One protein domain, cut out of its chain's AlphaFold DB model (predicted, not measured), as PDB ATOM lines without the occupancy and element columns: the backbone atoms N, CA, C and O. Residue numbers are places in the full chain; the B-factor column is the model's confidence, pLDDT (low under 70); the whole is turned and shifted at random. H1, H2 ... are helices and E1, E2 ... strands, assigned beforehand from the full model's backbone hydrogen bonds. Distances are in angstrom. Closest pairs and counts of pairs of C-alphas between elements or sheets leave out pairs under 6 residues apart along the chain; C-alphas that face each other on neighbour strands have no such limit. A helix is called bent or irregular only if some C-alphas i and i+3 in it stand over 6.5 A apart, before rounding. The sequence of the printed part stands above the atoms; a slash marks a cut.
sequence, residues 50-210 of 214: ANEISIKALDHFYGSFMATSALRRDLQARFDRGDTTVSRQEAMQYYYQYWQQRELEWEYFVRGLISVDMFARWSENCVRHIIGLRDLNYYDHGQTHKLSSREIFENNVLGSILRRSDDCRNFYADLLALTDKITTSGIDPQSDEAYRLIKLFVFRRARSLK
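This is residues 50 to 210 of the 214 residues of an uncharacterized protein of Asticcacaulis biprosthecum C19 (UniProt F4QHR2). A short two-strand hairpin, E1 and E2, packs on the linked end of a long helical hairpin, H1 and H2. The helices H3, H4, H5 and H6 make a cluster in which H3 and H5 each touch the other three; H3 and H4 also touch H2, while H1 packs on H2 and is apart from these four. The printed part has 161 residues, with named elements in the order H1, H2, H3, E1, E2, H4, H5, H6; the class is mostly helix and the one sheet is antiparallel. The whole is compact, with a radius of gyration of the C-alphas of 16.4 A and spans of 53 by 41 by 28 A.

E1, residues 136 to 140, and E2, residues 143 to 147, form an antiparallel hairpin; N 138 and O 145 are 2.9 A apart and N 147 and O 136 are 2.8 A apart, both within hydrogen-bond range. The closest C-alphas of E1 and H2, residues 88 to 110, are those of Tyr 138 and Arg 88, 5.6 A apart. The closest C-alphas of E1 and H1, residues 50 to 80, are those of Leu 136 and Gln 76, 6.8 A apart. H1 and H2 form a helical hairpin and touch, closest at the C-alphas of Thr 68 and Tyr 98, 6.4 A, at a shallow tilt of 19 degrees, opposite ways. H3, residues 116 to 130, is the hub, touching four helices. With residues 116 to 119 alone it touches H2, closest at the C-alphas of Phe 119 and Phe 109, 6.7 A. H3 touches H6, residues 192 to 208, closest at the C-alphas of Ala 120 and Lys 199, 5.0 A, at a steep tilt of 59 degrees. H3 touches H5, residues 166 to 184, closest at the C-alphas of Val 127 and Thr 179, 6.4 A. H4, residues 149 to 164, has a kink of 58 degrees near residue 157 and is irregular, with C-alphas 161 and 164 7.6 A apart. With residues 149 to 153 alone it touches H3, closest at the C-alphas of Arg 150 and Ile 130, 4.6 A. Every O i to N i+4 pair is within hydrogen-bond range in H1, H2, H3, H5 and H6, and 7 of 12 in H4.

H1 begins at C-alpha 50, (487.474, 322.186, 392.990), and is 44.4 A long; H2 is 33.6 A long. H5 is 26.8 A long, and H6, 24.4 A long, ends at C-alpha 208, (470.891, 310.929, 383.052). E1 is 13.1 A long and E2 12.9 A.

The C-alphas farthest apart, those of Ala 50 and Gly 142, are 52.7 A apart. The printed part has no cut and no long link. The pLDDT is under 70 at residues 50 to 58, 61 to 62 and 163 to 164.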
ATOM      1  N   ALA A  50     487.921 323.054 394.089       59.72
ATOM      2  CA  ALA A  50     487.474 322.186 392.990       59.72
ATOM      3  C   ALA A  50     488.349 322.321 391.724       59.72
ATOM      4  O   ALA A  50     488.594 321.339 391.020       59.72
ATOM      5  N   ASN A  51     488.887 323.520 391.484       57.59
ATOM      6  CA  ASN A  51     489.802 323.797 390.380       57.59
ATOM      7  C   ASN A  51     491.147 323.080 390.555       57.59
ATOM      8  O   ASN A  51     491.638 322.471 389.609       57.59
ATOM      9  N   GLU A  52     491.725 323.076 391.757       62.47
ATOM     10  CA  GLU A  52     492.995 322.382 392.022       62.47
ATOM     11  C   GLU A  52     492.856 320.859 391.932       62.47
ATOM     12  O   GLU A  52     493.761 320.182 391.443       62.47
ATOM     13  N   ILE A  53     491.713 320.311 392.354       62.00
ATOM     14  CA  ILE A  53     491.407 318.881 392.197       62.00
ATOM     15  C   ILE A  53     491.294 318.523 390.709       62.00
ATOM     16  O   ILE A  53     491.843 317.508 390.281       62.00
ATOM     17  N   SER A  54     490.639 319.371 389.914       59.69
ATOM     18  CA  SER A  54     490.477 319.159 388.471       59.69
ATOM     19  C   SER A  54     491.813 319.258 387.725       59.69
ATOM     20  O   SER A  54     492.107 318.413 386.885       59.69
ATOM     21  N   ILE A  55     492.673 320.220 388.085       62.81
ATOM     22  CA  ILE A  55     494.029 320.353 387.522       62.81
ATOM     23  C   ILE A  55     494.887 319.129 387.856       62.81
ATOM     24  O   ILE A  55     495.552 318.596 386.972       62.81
ATOM     25  N   LYS A  56     494.847 318.630 389.097       68.19
ATOM     26  CA  LYS A  56     495.580 317.408 389.474       68.19
ATOM     27  C   LYS A  56     495.057 316.166 388.749       68.19
ATOM     28  O   LYS A  56     495.851 315.324 388.342       68.19
ATOM     29  N   ALA A  57     493.741 316.051 388.565       65.06
ATOM     30  CA  ALA A  57     493.140 314.969 387.787       65.06
ATOM     31  C   ALA A  57     493.570 315.024 386.310       65.06
ATOM     32  O   ALA A  57     493.897 313.992 385.725       65.06
ATOM     33  N   LEU A  58     493.626 316.228 385.729       64.25
ATOM     34  CA  LEU A  58     494.125 316.476 384.374       64.25
ATOM     35  C   LEU A  58     495.604 316.108 384.217       64.25
ATOM     36  O   LEU A  58     495.953 315.429 383.255       64.25
ATOM     37  N   ASP A  59     496.453 316.523 385.157       70.25
ATOM     38  CA  ASP A  59     497.892 316.238 385.146       70.25
ATOM     39  C   ASP A  59     498.169 314.731 385.260       70.25
ATOM     40  O   ASP A  59     498.871 314.143 384.433       70.25
ATOM     41  N   HIS A  60     497.504 314.064 386.209       72.12
ATOM     42  CA  HIS A  60     497.584 312.614 386.366       72.12
ATOM     43  C   HIS A  60     497.102 311.867 385.113       72.12
ATOM     44  O   HIS A  60     497.750 310.917 384.651       72.12
ATOM     45  N   PHE A  61     495.974 312.296 384.536       69.38
ATOM     46  CA  PHE A  61     495.484 311.751 383.274       69.38
ATOM     47  C   PHE A  61     496.524 311.923 382.166       69.38
ATOM     48  O   PHE A  61     496.806 310.959 381.456       69.38
ATOM     49  N   TYR A  62     497.090 313.123 382.013       66.69
ATOM     50  CA  TYR A  62     498.017 313.428 380.930       66.69
ATOM     51  C   TYR A  62     499.278 312.566 381.026       66.69
ATOM     52  O   TYR A  62     499.670 311.949 380.034       66.69
ATOM     53  N   GLY A  63     499.852 312.431 382.224       73.81
ATOM     54  CA  GLY A  63     500.986 311.539 382.467       73.81
ATOM     55  C   GLY A  63     500.673 310.086 382.101       73.81
ATOM     56  O   GLY A  63     501.410 309.463 381.333       73.81
ATOM     57  N   SER A  64     499.530 309.572 382.569       74.88
ATOM     58  CA  SER A  64     499.091 308.200 382.277       74.88
ATOM     59  C   SER A  64     498.845 307.981 380.780       74.88
ATOM     60  O   SER A  64     499.339 307.021 380.195       74.88
ATOM     61  N   PHE A  65     498.150 308.913 380.122       71.75
ATOM     62  CA  PHE A  65     497.865 308.867 378.689       71.75
ATOM     63  C   PHE A  65     499.145 308.863 377.850       71.75
ATOM     64  O   PHE A  65     499.254 308.088 376.895       71.75
ATOM     65  N   MET A  66     500.117 309.709 378.197       74.12
ATOM     66  CA  MET A  66     501.391 309.788 377.488       74.12
ATOM     67  C   MET A  66     502.201 308.504 377.647       74.12
ATOM     68  O   MET A  66     502.715 308.004 376.646       74.12
ATOM     69  N   ALA A  67     502.253 307.936 378.855       81.19
ATOM     70  CA  ALA A  67     502.938 306.674 379.123       81.19
ATOM     71  C   ALA A  67     502.302 305.505 378.354       81.19
ATOM     72  O   ALA A  67     502.988 304.816 377.600       81.19
ATOM     73  N   THR A  68     500.981 305.329 378.449       82.50
ATOM     74  CA  THR A  68     500.257 304.263 377.737       82.50
ATOM     75  C   THR A  68     500.347 304.427 376.216       82.50
ATOM     76  O   THR A  68     500.523 303.450 375.484       82.50
ATOM     77  N   SER A  69     500.292 305.663 375.711       79.62
ATOM     78  CA  SER A  69     500.471 305.943 374.283       79.62
ATOM     79  C   SER A  69     501.899 305.683 373.804       79.62
ATOM     80  O   SER A  69     502.084 305.234 372.673       79.62
ATOM     81  N   ALA A  70     502.905 305.980 374.633       81.88
ATOM     82  CA  ALA A  70     504.303 305.688 374.339       81.88
ATOM     83  C   ALA A  70     504.547 304.178 374.292       81.88
ATOM     84  O   ALA A  70     505.107 303.715 373.305       81.88
ATOM     85  N   LEU A  71     504.029 303.426 375.268       88.69
ATOM     86  CA  LEU A  71     504.102 301.965 375.289       88.69
ATOM     87  C   LEU A  71     503.520 301.352 374.010       88.69
ATOM     88  O   LEU A  71     504.172 300.544 373.361       88.69
ATOM     89  N   ARG A  72     502.329 301.789 373.579       91.06
ATOM     90  CA  ARG A  72     501.726 301.304 372.325       91.06
ATOM     91  C   ARG A  72     502.617 301.561 371.112       91.06
ATOM     92  O   ARG A  72     502.755 300.698 370.251       91.06
ATOM     93  N   ARG A  73     503.158 302.781 371.004       89.19
ATOM     94  CA  ARG A  73     504.026 303.168 369.881       89.19
ATOM     95  C   ARG A  73     505.323 302.374 369.889       89.19
ATOM     96  O   ARG A  73     505.766 301.986 368.818       89.19
ATOM     97  N   ASP A  74     505.897 302.141 371.063       93.25
ATOM     98  CA  ASP A  74     507.105 301.340 371.219       93.25
ATOM     99  C   ASP A  74     506.870 299.885 370.804       93.25
ATOM    100  O   ASP A  74     507.582 299.392 369.934       93.25
ATOM    101  N   LEU A  75     505.812 299.242 371.314       93.44
ATOM    102  CA  LEU A  75     505.446 297.872 370.933       93.44
ATOM    103  C   LEU A  75     505.232 297.739 369.422       93.44
ATOM    104  O   LEU A  75     505.778 296.831 368.799       93.44
ATOM    105  N   GLN A  76     504.499 298.681 368.822       93.50
ATOM    106  CA  GLN A  76     504.296 298.695 367.375       93.50
ATOM    107  C   GLN A  76     505.620 298.885 366.622       93.50
ATOM    108  O   GLN A  76     505.909 298.133 365.701       93.50
ATOM    109  N   ALA A  77     506.453 299.845 367.026       93.50
ATOM    110  CA  ALA A  77     507.717 300.132 366.351       93.50
ATOM    111  C   ALA A  77     508.755 299.010 366.511       93.50
ATOM    112  O   ALA A  77     509.595 298.814 365.634       93.50
ATOM    113  N   ARG A  78     508.752 298.296 367.640       95.00
ATOM    114  CA  ARG A  78     509.555 297.084 367.844       95.00
ATOM    115  C   ARG A  78     509.082 295.983 366.902       95.00
ATOM    116  O   ARG A  78     509.893 295.470 366.134       95.00
ATOM    117  N   PHE A  79     507.776 295.720 366.868       94.31
ATOM    118  CA  PHE A  79     507.192 294.735 365.960       94.31
ATOM    119  C   PHE A  79     507.496 295.054 364.484       94.31
ATOM    120  O   PHE A  79     507.990 294.195 363.760       94.31
ATOM    121  N   ASP A  80     507.296 296.302 364.051       94.38
ATOM    122  CA  ASP A  80     507.528 296.741 362.665       94.38
ATOM    123  C   ASP A  80     509.002 296.616 362.234       94.38
ATOM    124  O   ASP A  80     509.298 296.500 361.046       94.38
ATOM    125  N   ARG A  81     509.939 296.623 363.193       95.62
ATOM    126  CA  ARG A  81     511.376 296.396 362.959       95.62
ATOM    127  C   ARG A  81     511.780 294.919 363.036       95.62
ATOM    128  O   ARG A  81     512.963 294.620 362.893       95.62
ATOM    129  N   GLY A  82     510.826 294.012 363.239       92.50
ATOM    130  CA  GLY A  82     511.062 292.572 363.328       92.50
ATOM    131  C   GLY A  82     511.618 292.112 364.675       92.50
ATOM    132  O   GLY A  82     512.249 291.060 364.739       92.50
ATOM    133  N   ASP A  83     511.419 292.886 365.744       91.75
ATOM    134  CA  ASP A  83     511.805 292.472 367.092       91.75
ATOM    135  C   ASP A  83     510.928 291.301 367.562       91.75
ATOM    136  O   ASP A  83     509.775 291.476 367.969       91.75
ATOM    137  N   THR A  84     511.491 290.092 367.521       91.00
ATOM    138  CA  THR A  84     510.804 288.851 367.901       91.00
ATOM    139  C   THR A  84     510.545 288.727 369.400       91.00
ATOM    140  O   THR A  84     509.913 287.762 369.819       91.00
ATOM    141  N   THR A  85     511.032 289.667 370.217       90.81
ATOM    142  CA  THR A  85     510.765 289.683 371.662       90.81
ATOM    143  C   THR A  85     509.391 290.252 372.006       90.81
ATOM    144  O   THR A  85     508.926 290.016 373.116       90.81
ATOM    145  N   VAL A  86     508.714 290.942 371.072       92.38
ATOM    146  CA  VAL A  86     507.362 291.482 371.298       92.38
ATOM    147  C   VAL A  86     506.384 290.337 371.525       92.38
ATOM    148  O   VAL A  86     505.939 289.671 370.588       92.38
ATOM    149  N   SER A  87     506.036 290.124 372.787       92.81
ATOM    150  CA  SER A  87     505.256 288.973 373.228       92.81
ATOM    151  C   SER A  87     503.765 289.284 373.359       92.81
ATOM    152  O   SER A  87     503.338 290.430 373.544       92.81
ATOM    153  N   ARG A  88     502.939 288.228 373.366       92.75
ATOM    154  CA  ARG A  88     501.509 288.344 373.702       92.75
ATOM    155  C   ARG A  88     501.297 289.019 375.057       92.75
ATOM    156  O   ARG A  88     500.331 289.757 375.230       92.75
ATOM    157  N   GLN A  89     502.174 288.745 376.023       90.88
ATOM    158  CA  GLN A  89     502.073 289.274 377.379       90.88
ATOM    159  C   GLN A  89     502.242 290.796 377.406       90.88
ATOM    160  O   GLN A  89     501.424 291.472 378.028       90.88
ATOM    161  N   GLU A  90     503.232 291.341 376.698       89.44
ATOM    162  CA  GLU A  90     503.434 292.793 376.594       89.44
ATOM    163  C   GLU A  90     502.251 293.484 375.900       89.44
ATOM    164  O   GLU A  90     501.744 294.500 376.383       89.44
ATOM    165  N   ALA A  91     501.748 292.898 374.808       89.94
ATOM    166  CA  ALA A  91     500.582 293.424 374.104       89.94
ATOM    167  C   ALA A  91     499.322 293.409 374.995       89.94
ATOM    168  O   ALA A  91     498.599 294.403 375.076       89.94
ATOM    169  N   MET A  92     499.088 292.319 375.734       89.50
ATOM    170  CA  MET A  92     498.008 292.233 376.725       89.50
ATOM    171  C   MET A  92     498.173 293.268 377.842       89.50
ATOM    172  O   MET A  92     497.195 293.908 378.229       89.50
ATOM    173  N   GLN A  93     499.391 293.456 378.354       87.12
ATOM    174  CA  GLN A  93     499.683 294.418 379.418       87.12
ATOM    175  C   GLN A  93     499.326 295.846 379.002       87.12
ATOM    176  O   GLN A  93     498.713 296.572 379.789       87.12
ATOM    177  N   TYR A  94     499.642 296.229 377.764       90.44
ATOM    178  CA  TYR A  94     499.211 297.507 377.208       90.44
ATOM    179  C   TYR A  94     497.684 297.675 377.285       90.44
ATOM    180  O   TYR A  94     497.206 298.683 377.811       90.44
ATOM    181  N   TYR A  95     496.909 296.689 376.823       87.81
ATOM    182  CA  TYR A  95     495.449 296.791 376.856       87.81
ATOM    183  C   TYR A  95     494.895 296.845 378.283       87.81
ATOM    184  O   TYR A  95     493.970 297.615 378.541       87.81
ATOM    185  N   TYR A  96     495.470 296.095 379.227       86.00
ATOM    186  CA  TYR A  96     495.089 296.194 380.639       86.00
ATOM    187  C   TYR A  96     495.284 297.615 381.181       86.00
ATOM    188  O   TYR A  96     494.357 298.162 381.778       86.00
ATOM    189  N   GLN A  97     496.440 298.237 380.932       84.06
ATOM    190  CA  GLN A  97     496.707 299.616 381.360       84.06
ATOM    191  C   GLN A  97     495.752 300.612 380.698       84.06
ATOM    192  O   GLN A  97     495.178 301.470 381.371       84.06
ATOM    193  N   TYR A  98     495.541 300.470 379.388       87.12
ATOM    194  CA  TYR A  98     494.648 301.336 378.626       87.12
ATOM    195  C   TYR A  98     493.220 301.329 379.187       87.12
ATOM    196  O   TYR A  98     492.634 302.389 379.417       87.12
ATOM    197  N   TRP A  99     492.668 300.142 379.450       85.25
ATOM    198  CA  TRP A  99     491.294 300.002 379.927       85.25
ATOM    199  C   TRP A  99     491.125 300.294 381.421       85.25
ATOM    200  O   TRP A  99     490.068 300.770 381.820       85.25
ATOM    201  N   GLN A 100     492.158 300.114 382.246       82.88
ATOM    202  CA  GLN A 100     492.141 300.612 383.628       82.88
ATOM    203  C   GLN A 100     492.101 302.143 383.678       82.88
ATOM    204  O   GLN A 100     491.368 302.721 384.477       82.88
ATOM    205  N   GLN A 101     492.825 302.822 382.781       83.69
ATOM    206  CA  GLN A 101     492.752 304.279 382.681       83.69
ATOM    207  C   GLN A 101     491.321 304.750 382.370       83.69
ATOM    208  O   GLN A 101     490.865 305.745 382.928       83.69
ATOM    209  N   ARG A 102     490.589 304.015 381.525       85.56
ATOM    210  CA  ARG A 102     489.198 304.331 381.158       85.56
ATOM    211  C   ARG A 102     488.228 304.313 382.344       85.56
ATOM    212  O   ARG A 102     487.261 305.076 382.348       85.56
ATOM    213  N   GLU A 103     488.488 303.475 383.344       82.69
ATOM    214  CA  GLU A 103     487.722 303.448 384.593       82.69
ATOM    215  C   GLU A 103     487.960 304.719 385.420       82.69
ATOM    216  O   GLU A 103     487.014 305.349 385.888       82.69
ATOM    217  N   LEU A 104     489.214 305.158 385.533       79.19
ATOM    218  CA  LEU A 104     489.557 306.385 386.254       79.19
ATOM    219  C   LEU A 104     488.949 307.632 385.598       79.19
ATOM    220  O   LEU A 104     488.440 308.532 386.265       79.19
ATOM    221  N   GLU A 105     488.978 307.686 384.274       81.00
ATOM    222  CA  GLU A 105     488.379 308.777 383.511       81.00
ATOM    223  C   GLU A 105     486.869 308.863 383.686       81.00
ATOM    224  O   GLU A 105     486.318 309.962 383.783       81.00
ATOM    225  N   TRP A 106     486.209 307.706 383.760       86.19
ATOM    226  CA  TRP A 106     484.801 307.630 384.110       86.19
ATOM    227  C   TRP A 106     484.542 308.244 385.489       86.19
ATOM    228  O   TRP A 106     483.615 309.040 385.643       86.19
ATOM    229  N   GLU A 107     485.378 307.949 386.487       82.81
ATOM    230  CA  GLU A 107     485.237 308.555 387.813       82.81
ATOM    231  C   GLU A 107     485.412 310.078 387.782       82.81
ATOM    232  O   GLU A 107     484.644 310.797 388.427       82.81
ATOM    233  N   TYR A 108     486.389 310.588 387.028       77.94
ATOM    234  CA  TYR A 108     486.578 312.030 386.853       77.94
ATOM    235  C   TYR A 108     485.366 312.686 386.196       77.94
ATOM    236  O   TYR A 108     484.926 313.749 386.639       77.94
ATOM    237  N   PHE A 109     484.794 312.033 385.185       82.12
ATOM    238  CA  PHE A 109     483.596 312.499 384.502       82.12
ATOM    239  C   PHE A 109     482.381 312.539 385.433       82.12
ATOM    240  O   PHE A 109     481.746 313.584 385.565       82.12
ATOM    241  N   VAL A 110     482.091 311.445 386.144       83.88
ATOM    242  CA  VAL A 110     480.947 311.358 387.070       83.88
ATOM    243  C   VAL A 110     481.054 312.358 388.221       83.88
ATOM    244  O   VAL A 110     480.039 312.857 388.706       83.88
ATOM    245  N   ARG A 111     482.275 312.707 388.636       76.00
ATOM    246  CA  ARG A 111     482.535 313.727 389.663       76.00
ATOM    247  C   ARG A 111     482.508 315.165 389.133       76.00
ATOM    248  O   ARG A 111     482.656 316.084 389.934       76.00
ATOM    249  N   GLY A 112     482.332 315.371 387.827       71.19
ATOM    250  CA  GLY A 112     482.325 316.698 387.205       71.19
ATOM    251  C   GLY A 112     483.699 317.376 387.164       71.19
ATOM    252  O   GLY A 112     483.769 318.593 387.043       71.19
ATOM    253  N   LEU A 113     484.790 316.610 387.279       73.38
ATOM    254  CA  LEU A 113     486.163 317.137 387.244       73.38
ATOM    255  C   LEU A 113     486.655 317.409 385.818       73.38
ATOM    256  O   LEU A 113     487.640 318.114 385.615       73.38
ATOM    257  N   ILE A 114     485.987 316.815 384.832       73.38
ATOM    258  CA  ILE A 114     486.291 316.971 383.413       73.38
ATOM    259  C   ILE A 114     485.005 317.267 382.649       73.38
ATOM    260  O   ILE A 114     483.917 316.833 383.031       73.38
ATOM    261  N   SER A 115     485.130 318.014 381.554       73.88
ATOM    262  CA  SER A 115     483.978 318.390 380.743       73.88
ATOM    263  C   SER A 115     483.435 317.209 379.934       73.88
ATOM    264  O   SER A 115     484.152 316.263 379.592       73.88
ATOM    265  N   VAL A 116     482.159 317.311 379.552       80.69
ATOM    266  CA  VAL A 116     481.509 316.386 378.608       80.69
ATOM    267  C   VAL A 116     482.302 316.272 377.307       80.69
ATOM    268  O   VAL A 116     482.467 315.175 376.783       80.69
ATOM    269  N   ASP A 117     482.815 317.392 376.797       78.00
ATOM    270  CA  ASP A 117     483.584 317.423 375.550       78.00
ATOM    271  C   ASP A 117     484.889 316.639 375.652       78.00
ATOM    272  O   ASP A 117     485.259 315.914 374.728       78.00
ATOM    273  N   MET A 118     485.579 316.757 376.784       78.25
ATOM    274  CA  MET A 118     486.816 316.027 377.014       78.25
ATOM    275  C   MET A 118     486.555 314.524 377.112       78.25
ATOM    276  O   MET A 118     487.212 313.739 376.427       78.25
ATOM    277  N   PHE A 119     485.534 314.127 377.874       84.62
ATOM    278  CA  PHE A 119     485.155 312.721 377.999       84.62
ATOM    279  C   PHE A 119     484.624 312.132 376.674       84.62
ATOM    280  O   PHE A 119     484.885 310.969 376.360       84.62
ATOM    281  N   ALA A 120     483.963 312.934 375.832       83.19
ATOM    282  CA  ALA A 120     483.557 312.534 374.483       83.19
ATOM    283  C   ALA A 120     484.752 312.259 373.557       83.19
ATOM    284  O   ALA A 120     484.766 311.233 372.878       83.19
ATOM    285  N   ARG A 121     485.789 313.111 373.566       81.25
ATOM    286  CA  ARG A 121     487.040 312.857 372.817       81.25
ATOM    287  C   ARG A 121     487.768 311.601 373.294       81.25
ATOM    288  O   ARG A 121     488.444 310.924 372.521       81.25
ATOM    289  N   TRP A 122     487.661 311.265 374.572       85.75
ATOM    290  CA  TRP A 122     488.221 310.015 375.088       85.75
ATOM    291  C   TRP A 122     487.405 308.803 374.670       85.75
ATOM    292  O   TRP A 122     487.977 307.814 374.224       85.75
ATOM    293  N   SER A 123     486.080 308.921 374.711       89.38
ATOM    294  CA  SER A 123     485.172 307.889 374.210       89.38
ATOM    295  C   SER A 123     485.415 307.613 372.723       89.38
ATOM    296  O   SER A 123     485.437 306.458 372.314       89.38
ATOM    297  N   GLU A 124     485.710 308.638 371.921       85.75
ATOM    298  CA  GLU A 124     486.141 308.481 370.524       85.75
ATOM    299  C   GLU A 124     487.418 307.633 370.400       85.75
ATOM    300  O   GLU A 124     487.509 306.740 369.557       85.75
ATOM    301  N   ASN A 125     488.401 307.843 371.281       84.50
ATOM    302  CA  ASN A 125     489.593 306.998 371.312       84.50
ATOM    303  C   ASN A 125     489.265 305.548 371.691       84.50
ATOM    304  O   ASN A 125     489.879 304.642 371.126       84.50
ATOM    305  N   CYS A 126     488.306 305.309 372.591       88.25
ATOM    306  CA  CYS A 126     487.820 303.957 372.890       88.25
ATOM    307  C   CYS A 126     487.194 303.307 371.662       88.25
ATOM    308  O   CYS A 126     487.504 302.156 371.371       88.25
ATOM    309  N   VAL A 127     486.380 304.048 370.904       88.62
ATOM    310  CA  VAL A 127     485.774 303.549 369.663       88.62
ATOM    311  C   VAL A 127     486.849 303.052 368.701       88.62
ATOM    312  O   VAL A 127     486.740 301.933 368.211       88.62
ATOM    313  N   ARG A 128     487.952 303.791 368.519       85.12
ATOM    314  CA  ARG A 128     489.084 303.351 367.674       85.12
ATOM    315  C   ARG A 128     489.697 302.014 368.119       85.12
ATOM    316  O   ARG A 128     490.178 301.263 367.277       85.12
ATOM    317  N   HIS A 129     489.696 301.720 369.419       85.56
ATOM    318  CA  HIS A 129     490.141 300.426 369.950       85.56
ATOM    319  C   HIS A 129     489.088 299.341 369.716       85.56
ATOM    320  O   HIS A 129     489.420 298.246 369.274       85.56
ATOM    321  N   ILE A 130     487.814 299.660 369.940       87.44
ATOM    322  CA  ILE A 130     486.686 298.744 369.737       87.44
ATOM    323  C   ILE A 130     486.573 298.301 368.271       87.44
ATOM    324  O   ILE A 130     486.279 297.141 368.011       87.44
ATOM    325  N   ILE A 131     486.847 299.180 367.304       86.31
ATOM    326  CA  ILE A 131     486.822 298.818 365.877       86.31
ATOM    327  C   ILE A 131     488.131 298.197 365.364       86.31
ATOM    328  O   ILE A 131     488.285 297.995 364.165       86.31
ATOM    329  N   GLY A 132     489.096 297.913 366.245       80.69
ATOM    330  CA  GLY A 132     490.325 297.197 365.886       80.69
ATOM    331  C   GLY A 132     491.400 298.025 365.169       80.69
ATOM    332  O   GLY A 132     492.429 297.484 364.775       80.69
ATOM    333  N   LEU A 133     491.258 299.355 365.058       83.38
ATOM    334  CA  LEU A 133     492.316 300.226 364.495       83.38
ATOM    335  C   LEU A 133     493.574 300.300 365.372       83.38
ATOM    336  O   LEU A 133     494.565 300.947 365.023       83.38
ATOM    337  N   ARG A 134     493.493 299.718 366.565       86.50
ATOM    338  CA  ARG A 134     494.554 299.665 367.565       86.50
ATOM    339  C   ARG A 134     494.894 298.227 367.938       86.50
ATOM    340  O   ARG A 134     495.421 298.021 369.027       86.50
ATOM    341  N   ASP A 135     494.582 297.267 367.067       92.38
ATOM    342  CA  ASP A 135     495.111 295.906 367.158       92.38
ATOM    343  C   ASP A 135     496.644 295.956 367.213       92.38
ATOM    344  O   ASP A 135     497.276 296.791 366.560       92.38
ATOM    345  N   LEU A 136     497.232 295.075 368.016       92.81
ATOM    346  CA  LEU A 136     498.677 294.914 368.120       92.81
ATOM    347  C   LEU A 136     499.075 293.553 367.574       92.81
ATOM    348  O   LEU A 136     498.350 292.573 367.737       92.81
ATOM    349  N   ASN A 137     500.254 293.487 366.970       95.19
ATOM    350  CA  ASN A 137     500.854 292.221 366.584       95.19
ATOM    351  C   ASN A 137     501.902 291.796 367.614       95.19
ATOM    352  O   ASN A 137     502.482 292.628 368.312       95.19
ATOM    353  N   TYR A 138     502.129 290.494 367.702       94.62
ATOM    354  CA  TYR A 138     503.141 289.889 368.557       94.62
ATOM    355  C   TYR A 138     503.737 288.657 367.881       94.62
ATOM    356  O   TYR A 138     503.181 288.132 366.911       94.62
ATOM    357  N   TYR A 139     504.864 288.198 368.407       91.94
ATOM    358  CA  TYR A 139     505.496 286.954 368.008       91.94
ATOM    359  C   TYR A 139     505.238 285.860 369.041       91.94
ATOM    360  O   TYR A 139     505.276 286.098 370.249       91.94
ATOM    361  N   ASP A 140     504.980 284.651 368.554       91.56
ATOM    362  CA  ASP A 140     504.887 283.444 369.366       91.56
ATOM    363  C   ASP A 140     505.489 282.273 368.585       91.56
ATOM    364  O   ASP A 140     505.143 282.047 367.427       91.56
ATOM    365  N   HIS A 141     506.464 281.577 369.177       88.38
ATOM    366  CA  HIS A 141     507.199 280.475 368.535       88.38
ATOM    367  C   HIS A 141     507.701 280.785 367.102       88.38
ATOM    368  O   HIS A 141     507.684 279.930 366.218       88.38
ATOM    369  N   GLY A 142     508.146 282.024 366.859       83.25
ATOM    370  CA  GLY A 142     508.650 282.473 365.553       83.25
ATOM    371  C   GLY A 142     507.568 282.789 364.513       83.25
ATOM    372  O   GLY A 142     507.901 283.127 363.378       83.25
ATOM    373  N   GLN A 143     506.287 282.718 364.880       91.12
ATOM    374  CA  GLN A 143     505.162 283.114 364.039       91.12
ATOM    375  C   GLN A 143     504.598 284.464 364.474       91.12
ATOM    376  O   GLN A 143     504.635 284.831 365.647       91.12
ATOM    377  N   THR A 144     504.074 285.214 363.507       95.69
ATOM    378  CA  THR A 144     503.359 286.464 363.765       95.69
ATOM    379  C   THR A 144     501.900 286.179 364.074       95.69
ATOM    380  O   THR A 144     501.209 285.500 363.316       95.69
ATOM    381  N   HIS A 145     501.406 286.798 365.137       95.44
ATOM    382  CA  HIS A 145     500.011 286.766 365.533       95.44
ATOM    383  C   HIS A 145     499.478 288.183 365.712       95.44
ATOM    384  O   HIS A 145     500.215 289.107 366.051       95.44
ATOM    385  N   LYS A 146     498.168 288.334 365.521       95.19
ATOM    386  CA  LYS A 146     497.446 289.570 365.812       95.19
ATOM    387  C   LYS A 146     496.625 289.395 367.078       95.19
ATOM    388  O   LYS A 146     495.981 288.367 367.272       95.19
ATOM    389  N   LEU A 147     496.633 290.412 367.920       93.19
ATOM    390  CA  LEU A 147     495.821 290.507 369.115       93.19
ATOM    391  C   LEU A 147     494.719 291.541 368.880       93.19
ATOM    392  O   LEU A 147     495.004 292.727 368.698       93.19
ATOM    393  N   SER A 148     493.463 291.088 368.861       92.00
ATOM    394  CA  SER A 148     492.332 291.978 368.614       92.00
ATOM    395  C   SER A 148     492.012 292.819 369.845       92.00
ATOM    396  O   SER A 148     491.667 292.303 370.912       92.00
ATOM    397  N   SER A 149     492.041 294.138 369.676       90.38
ATOM    398  CA  SER A 149     491.620 295.070 370.719       90.38
ATOM    399  C   SER A 149     490.129 294.925 371.044       90.38
ATOM    400  O   SER A 149     489.729 295.173 372.185       90.38
ATOM    401  N   ARG A 150     489.308 294.527 370.062       90.44
ATOM    402  CA  ARG A 150     487.869 294.296 370.246       90.44
ATOM    403  C   ARG A 150     487.604 293.067 371.102       90.44
ATOM    404  O   ARG A 150     486.883 293.164 372.089       90.44
ATOM    405  N   GLU A 151     488.224 291.938 370.763       88.88
ATOM    406  CA  GLU A 151     488.052 290.691 371.518       88.88
ATOM    407  C   GLU A 151     488.497 290.862 372.972       88.88
ATOM    408  O   GLU A 151     487.845 290.362 373.885       88.88
ATOM    409  N   ILE A 152     489.578 291.609 373.218       88.62
ATOM    410  CA  ILE A 152     490.002 291.939 374.584       88.62
ATOM    411  C   ILE A 152     488.946 292.776 375.298       88.62
ATOM    412  O   ILE A 152     488.662 292.538 376.474       88.62
ATOM    413  N   PHE A 153     488.376 293.762 374.612       88.25
ATOM    414  CA  PHE A 153     487.353 294.611 375.196       88.25
ATOM    415  C   PHE A 153     486.114 293.809 375.622       88.25
ATOM    416  O   PHE A 153     485.682 293.887 376.774       88.25
ATOM    417  N   GLU A 154     485.593 292.977 374.728       87.69
ATOM    418  CA  GLU A 154     484.402 292.168 374.986       87.69
ATOM    419  C   GLU A 154     484.656 291.096 376.059       87.69
ATOM    420  O   GLU A 154     483.886 290.987 377.016       87.69
ATOM    421  N   ASN A 155     485.767 290.358 375.960       84.69
ATOM    422  CA  ASN A 155     486.014 289.188 376.809       84.69
ATOM    423  C   ASN A 155     486.643 289.526 378.166       84.69
ATOM    424  O   ASN A 155     486.364 288.859 379.163       84.69
ATOM    425  N   ASN A 156     487.480 290.566 378.235       81.25
ATOM    426  CA  ASN A 156     488.281 290.845 379.429       81.25
ATOM    427  C   ASN A 156     487.883 292.166 380.087       81.25
ATOM    428  O   ASN A 156     487.805 292.252 381.315       81.25
ATOM    429  N   VAL A 157     487.628 293.210 379.297       81.19
ATOM    430  CA  VAL A 157     487.399 294.552 379.848       81.19
ATOM    431  C   VAL A 157     486.032 294.645 380.502       81.19
ATOM    432  O   VAL A 157     485.952 294.958 381.691       81.19
ATOM    433  N   LEU A 158     484.969 294.319 379.764       82.19
ATOM    434  CA  LEU A 158     483.600 294.365 380.283       82.19
ATOM    435  C   LEU A 158     483.377 293.349 381.416       82.19
ATOM    436  O   LEU A 158     482.673 293.646 382.383       82.19
ATOM    437  N   GLY A 159     483.990 292.166 381.316       72.00
ATOM    438  CA  GLY A 159     483.820 291.080 382.286       72.00
ATOM    439  C   GLY A 159     484.669 291.206 383.557       72.00
ATOM    440  O   GLY A 159     484.219 290.811 384.635       72.00
ATOM    441  N   SER A 160     485.886 291.752 383.455       75.12
ATOM    442  CA  SER A 160     486.865 291.721 384.549       75.12
ATOM    443  C   SER A 160     487.382 293.093 384.961       75.12
ATOM    444  O   SER A 160     487.430 293.370 386.156       75.12
ATOM    445  N   ILE A 161     487.809 293.933 384.015       71.81
ATOM    446  CA  ILE A 161     488.503 295.191 384.345       71.81
ATOM    447  C   ILE A 161     487.508 296.215 384.890       71.81
ATOM    448  O   ILE A 161     487.699 296.725 385.985       71.81
ATOM    449  N   LEU A 162     486.392 296.430 384.191       76.19
ATOM    450  CA  LEU A 162     485.375 297.417 384.569       76.19
ATOM    451  C   LEU A 162     484.363 296.891 385.600       76.19
ATOM    452  O   LEU A 162     483.344 297.526 385.864       76.19
ATOM    453  N   ARG A 163     484.611 295.719 386.198       68.75
ATOM    454  CA  ARG A 163     483.652 295.034 387.083       68.75
ATOM    455  C   ARG A 163     483.345 295.807 388.371       68.75
ATOM    456  O   ARG A 163     482.344 295.525 389.022       68.75
ATOM    457  N   ARG A 164     484.197 296.752 388.773       66.94
ATOM    458  CA  ARG A 164     484.062 297.474 390.048       66.94
ATOM    459  C   ARG A 164     483.012 298.589 390.010       66.94
ATOM    460  O   ARG A 164     482.612 299.058 391.072       66.94
ATOM    461  N   SER A 165     482.537 298.981 388.825       75.56
ATOM    462  CA  SER A 165     481.474 299.975 388.658       75.56
ATOM    463  C   SER A 165     480.490 299.534 387.577       75.56
ATOM    464  O   SER A 165     480.795 299.583 386.385       75.56
ATOM    465  N   ASP A 166     479.283 299.144 387.994       84.31
ATOM    466  CA  ASP A 166     478.215 298.750 387.072       84.31
ATOM    467  C   ASP A 166     477.865 299.868 386.089       84.31
ATOM    468  O   ASP A 166     477.690 299.608 384.903       84.31
ATOM    469  N   ASP A 167     477.841 301.122 386.543       86.31
ATOM    470  CA  ASP A 167     477.552 302.262 385.671       86.31
ATOM    471  C   ASP A 167     478.649 302.522 384.636       86.31
ATOM    472  O   ASP A 167     478.324 302.857 383.492       86.31
ATOM    473  N   CYS A 168     479.919 302.346 385.019       86.88
ATOM    474  CA  CYS A 168     481.065 302.427 384.113       86.88
ATOM    475  C   CYS A 168     480.985 301.319 383.061       86.88
ATOM    476  O   CYS A 168     481.003 301.580 381.859       86.88
ATOM    477  N   ARG A 169     480.809 300.071 383.509       88.88
ATOM    478  CA  ARG A 169     480.654 298.911 382.629       88.88
ATOM    479  C   ARG A 169     479.488 299.090 381.659       88.88
ATOM    480  O   ARG A 169     479.661 298.853 380.468       88.88
ATOM    481  N   ASN A 170     478.333 299.541 382.148       90.62
ATOM    482  CA  ASN A 170     477.151 299.788 381.323       90.62
ATOM    483  C   ASN A 170     477.410 300.884 380.287       90.62
ATOM    484  O   ASN A 170     477.045 300.723 379.130       90.62
ATOM    485  N   PHE A 171     478.097 301.968 380.665       92.81
ATOM    486  CA  PHE A 171     478.483 303.004 379.710       92.81
ATOM    487  C   PHE A 171     479.345 302.447 378.570       92.81
ATOM    488  O   PHE A 171     479.072 302.723 377.405       92.81
ATOM    489  N   TYR A 172     480.365 301.651 378.892       92.31
ATOM    490  CA  TYR A 172     481.257 301.080 377.885       92.31
ATOM    491  C   TYR A 172     480.574 299.989 377.039       92.31
ATOM    492  O   TYR A 172     480.837 299.903 375.841       92.31
ATOM    493  N   ALA A 173     479.648 299.214 377.609       92.56
ATOM    494  CA  ALA A 173     478.805 298.287 376.851       92.56
ATOM    495  C   ALA A 173     477.868 299.027 375.874       92.56
ATOM    496  O   ALA A 173     477.761 298.652 374.706       92.56
ATOM    497  N   ASP A 174     477.253 300.128 376.310       94.88
ATOM    498  CA  ASP A 174     476.432 300.979 375.446       94.88
ATOM    499  C   ASP A 174     477.275 301.654 374.347       94.88
ATOM    500  O   ASP A 174     476.815 301.804 373.211       94.88
ATOM    501  N   LEU A 175     478.524 302.031 374.651       94.62
ATOM    502  CA  LEU A 175     479.465 302.594 373.680       94.62
ATOM    503  C   LEU A 175     479.853 301.573 372.600       94.62
ATOM    504  O   LEU A 175     479.951 301.935 371.425       94.62
ATOM    505  N   LEU A 176     480.028 300.300 372.963       93.62
ATOM    506  CA  LEU A 176     480.211 299.205 372.005       93.62
ATOM    507  C   LEU A 176     478.992 299.064 371.092       93.62
ATOM    508  O   LEU A 176     479.135 299.096 369.872       93.62
ATOM    509  N   ALA A 177     477.788 299.026 371.665       95.12
ATOM    510  CA  ALA A 177     476.557 298.947 370.881       95.12
ATOM    511  C   ALA A 177     476.372 300.158 369.945       95.12
ATOM    512  O   ALA A 177     475.874 300.015 368.826       95.12
ATOM    513  N   LEU A 178     476.775 301.361 370.371       95.50
ATOM    514  CA  LEU A 178     476.802 302.546 369.510       95.50
ATOM    515  C   LEU A 178     477.809 302.384 368.367       95.50
ATOM    516  O   LEU A 178     477.495 302.720 367.228       95.50
ATOM    517  N   THR A 179     478.995 301.860 368.664       93.50
ATOM    518  CA  THR A 179     480.055 301.624 367.676       93.50
ATOM    519  C   THR A 179     479.599 300.656 366.585       93.50
ATOM    520  O   THR A 179     479.808 300.909 365.395       93.50
ATOM    521  N   ASP A 180     478.896 299.591 366.969       93.56
ATOM    522  CA  ASP A 180     478.320 298.636 366.023       93.56
ATOM    523  C   ASP A 180     477.242 299.282 365.153       93.56
ATOM    524  O   ASP A 180     477.207 299.059 363.944       93.56
ATOM    525  N   LYS A 181     476.403 300.155 365.723       94.56
ATOM    526  CA  LYS A 181     475.405 300.923 364.958       94.56
ATOM    527  C   LYS A 181     476.043 301.883 363.959       94.56
ATOM    528  O   LYS A 181     475.579 301.950 362.826       94.56
ATOM    529  N   ILE A 182     477.095 302.605 364.354       92.88
ATOM    530  CA  ILE A 182     477.857 303.496 363.460       92.88
ATOM    531  C   ILE A 182     478.385 302.686 362.269       92.88
ATOM    532  O   ILE A 182     478.100 303.019 361.120       92.88
ATOM    533  N   THR A 183     479.056 301.569 362.555       90.00
ATOM    534  CA  THR A 183     479.686 300.718 361.537       90.00
ATOM    535  C   THR A 183     478.654 300.086 360.597       90.00
ATOM    536  O   THR A 183     478.804 300.138 359.380       90.00
ATOM    537  N   THR A 184     477.566 299.531 361.138       94.06
ATOM    538  CA  THR A 184     476.492 298.903 360.339       94.06
ATOM    539  C   THR A 184     475.683 299.904 359.519       94.06
ATOM    540  O   THR A 184     475.140 299.537 358.482       94.06
ATOM    541  N   SER A 185     475.646 301.174 359.933       93.62
ATOM    542  CA  SER A 185     475.016 302.260 359.168       93.62
ATOM    543  C   SER A 185     475.904 302.791 358.035       93.62
ATOM    544  O   SER A 185     475.513 303.733 357.351       93.62
ATOM    545  N   GLY A 186     477.101 302.222 357.835       92.56
ATOM    546  CA  GLY A 186     478.055 302.671 356.819       92.56
ATOM    547  C   GLY A 186     478.734 304.004 357.146       92.56
ATOM    548  O   GLY A 186     479.381 304.586 356.277       92.56
ATOM    549  N   ILE A 187     478.599 304.496 358.381       92.44
ATOM    550  CA  ILE A 187     479.280 305.707 358.837       92.44
ATOM    551  C   ILE A 187     480.721 305.320 359.162       92.44
ATOM    552  O   ILE A 187     480.952 304.426 359.977       92.44
ATOM    553  N   ASP A 188     481.690 306.009 358.559       91.06
ATOM    554  CA  ASP A 188     483.099 305.837 358.912       91.06
ATOM    555  C   ASP A 188     483.293 306.173 360.406       91.06
ATOM    556  O   ASP A 188     483.051 307.319 360.804       91.06
ATOM    557  N   PRO A 189     483.740 305.224 361.250       87.31
ATOM    558  CA  PRO A 189     483.938 305.466 362.678       87.31
ATOM    559  C   PRO A 189     485.009 306.518 363.003       87.31
ATOM    560  O   PRO A 189     485.102 306.945 364.154       87.31
ATOM    561  N   GLN A 190     485.826 306.930 362.026       87.75
ATOM    562  CA  GLN A 190     486.798 308.023 362.161       87.75
ATOM    563  C   GLN A 190     486.272 309.380 361.670       87.75
ATOM    564  O   GLN A 190     486.986 310.379 361.765       87.75
ATOM    565  N   SER A 191     485.043 309.435 361.155       90.56
ATOM    566  CA  SER A 191     484.448 310.664 360.634       90.56
ATOM    567  C   SER A 191     483.976 311.623 361.730       90.56
ATOM    568  O   SER A 191     483.641 311.234 362.854       90.56
ATOM    569  N   ASP A 192     483.833 312.897 361.357       90.75
ATOM    570  CA  ASP A 192     483.189 313.915 362.194       90.75
ATOM    571  C   ASP A 192     481.747 313.540 362.567       90.75
ATOM    572  O   ASP A 192     481.251 313.924 363.628       90.75
ATOM    573  N   GLU A 193     481.057 312.793 361.703       93.88
ATOM    574  CA  GLU A 193     479.707 312.304 361.969       93.88
ATOM    575  C   GLU A 193     479.701 311.286 363.113       93.88
ATOM    576  O   GLU A 193     478.943 311.452 364.075       93.88
ATOM    577  N   ALA A 194     480.600 310.298 363.077       90.81
ATOM    578  CA  ALA A 194     480.776 309.349 364.173       90.81
ATOM    579  C   ALA A 194     481.117 310.071 365.487       90.81
ATOM    580  O   ALA A 194     480.494 309.806 366.520       90.81
ATOM    581  N   TYR A 195     482.022 311.055 365.448       89.31
ATOM    582  CA  TYR A 195     482.355 311.857 366.628       89.31
ATOM    583  C   TYR A 195     481.141 312.617 367.189       89.31
ATOM    584  O   TYR A 195     480.923 312.629 368.403       89.31
ATOM    585  N   ARG A 196     480.300 313.218 366.335       92.88
ATOM    586  CA  ARG A 196     479.064 313.896 366.775       92.88
ATOM    587  C   ARG A 196     478.103 312.933 367.468       92.88
ATOM    588  O   ARG A 196     477.522 313.303 368.491       92.88
ATOM    589  N   LEU A 197     477.954 311.712 366.955       95.38
ATOM    590  CA  LEU A 197     477.113 310.677 367.568       95.38
ATOM    591  C   LEU A 197     477.651 310.250 368.939       95.38
ATOM    592  O   LEU A 197     476.885 310.188 369.903       95.38
ATOM    593  N   ILE A 198     478.965 310.043 369.054       93.19
ATOM    594  CA  ILE A 198     479.639 309.718 370.320       93.19
ATOM    595  C   ILE A 198     479.460 310.858 371.330       93.19
ATOM    596  O   ILE A 198     479.055 310.626 372.470       93.19
ATOM    597  N   LYS A 199     479.675 312.108 370.915       91.38
ATOM    598  CA  LYS A 199     479.472 313.283 371.771       91.38
ATOM    599  C   LYS A 199     478.025 313.399 372.253       91.38
ATOM    600  O   LYS A 199     477.794 313.654 373.435       91.38
ATOM    601  N   LEU A 200     477.045 313.182 371.374       94.50
ATOM    602  CA  LEU A 200     475.629 313.196 371.746       94.50
ATOM    603  C   LEU A 200     475.293 312.083 372.749       94.50
ATOM    604  O   LEU A 200     474.545 312.318 373.700       94.50
ATOM    605  N   PHE A 201     475.854 310.890 372.554       95.62
ATOM    606  CA  PHE A 201     475.727 309.770 373.481       95.62
ATOM    607  C   PHE A 201     476.268 310.122 374.873       95.62
ATOM    608  O   PHE A 201     475.539 310.004 375.862       95.62
ATOM    609  N   VAL A 202     477.489 310.659 374.950       92.31
ATOM    610  CA  VAL A 202     478.093 311.089 376.221       92.31
ATOM    611  C   VAL A 202     477.268 312.188 376.888       92.31
ATOM    612  O   VAL A 202     476.996 312.111 378.086       92.31
ATOM    613  N   PHE A 203     476.798 313.182 376.132       92.00
ATOM    614  CA  PHE A 203     475.954 314.252 376.665       92.00
ATOM    615  C   PHE A 203     474.641 313.721 377.264       92.00
ATOM    616  O   PHE A 203     474.228 314.141 378.347       92.00
ATOM    617  N   ARG A 204     473.986 312.761 376.596       92.75
ATOM    618  CA  ARG A 204     472.774 312.110 377.122       92.75
ATOM    619  C   ARG A 204     473.062 311.361 378.422       92.75
ATOM    620  O   ARG A 204     472.282 311.495 379.366       92.75
ATOM    621  N   ARG A 205     474.193 310.652 378.499       91.00
ATOM    622  CA  ARG A 205     474.628 309.967 379.727       91.00
ATOM    623  C   ARG A 205     474.937 310.953 380.858       91.00
ATOM    624  O   ARG A 205     474.533 310.723 381.995       91.00
ATOM    625  N   ALA A 206     475.574 312.083 380.547       86.69
ATOM    626  CA  ALA A 206     475.838 313.148 381.515       86.69
ATOM    627  C   ALA A 206     474.542 313.638 382.175       86.69
ATOM    628  O   ALA A 206     474.441 313.727 383.401       86.69
ATOM    629  N   ARG A 207     473.516 313.892 381.348       87.19
ATOM    630  CA  ARG A 207     472.195 314.333 381.813       87.19
ATOM    631  C   ARG A 207     471.496 313.276 382.660       87.19
ATOM    632  O   ARG A 207     470.935 313.638 383.692       87.19
ATOM    633  N   SER A 208     471.531 311.999 382.268       87.56
ATOM    634  CA  SER A 208     470.891 310.929 383.052       87.56
ATOM    635  C   SER A 208     471.523 310.763 384.433       87.56
ATOM    636  O   SER A 208     470.819 310.488 385.399       87.56
ATOM    637  N   LEU A 209     472.834 310.986 384.537       82.94
ATOM    638  CA  LEU A 209     473.583 310.891 385.790       82.94
ATOM    639  C   LEU A 209     473.543 312.175 386.629       82.94
ATOM    640  O   LEU A 209     474.147 312.224 387.695       82.94
ATOM    641  N   LYS A 210     472.826 313.215 386.173       82.38
ATOM    642  CA  LYS A 210     472.753 314.533 386.829       82.38
ATOM    643  C   LYS A 210     474.137 315.127 387.124       82.38
ATOM    644  O   LYS A 210     474.296 315.871 388.094       82.38
TER     645      LYS A 210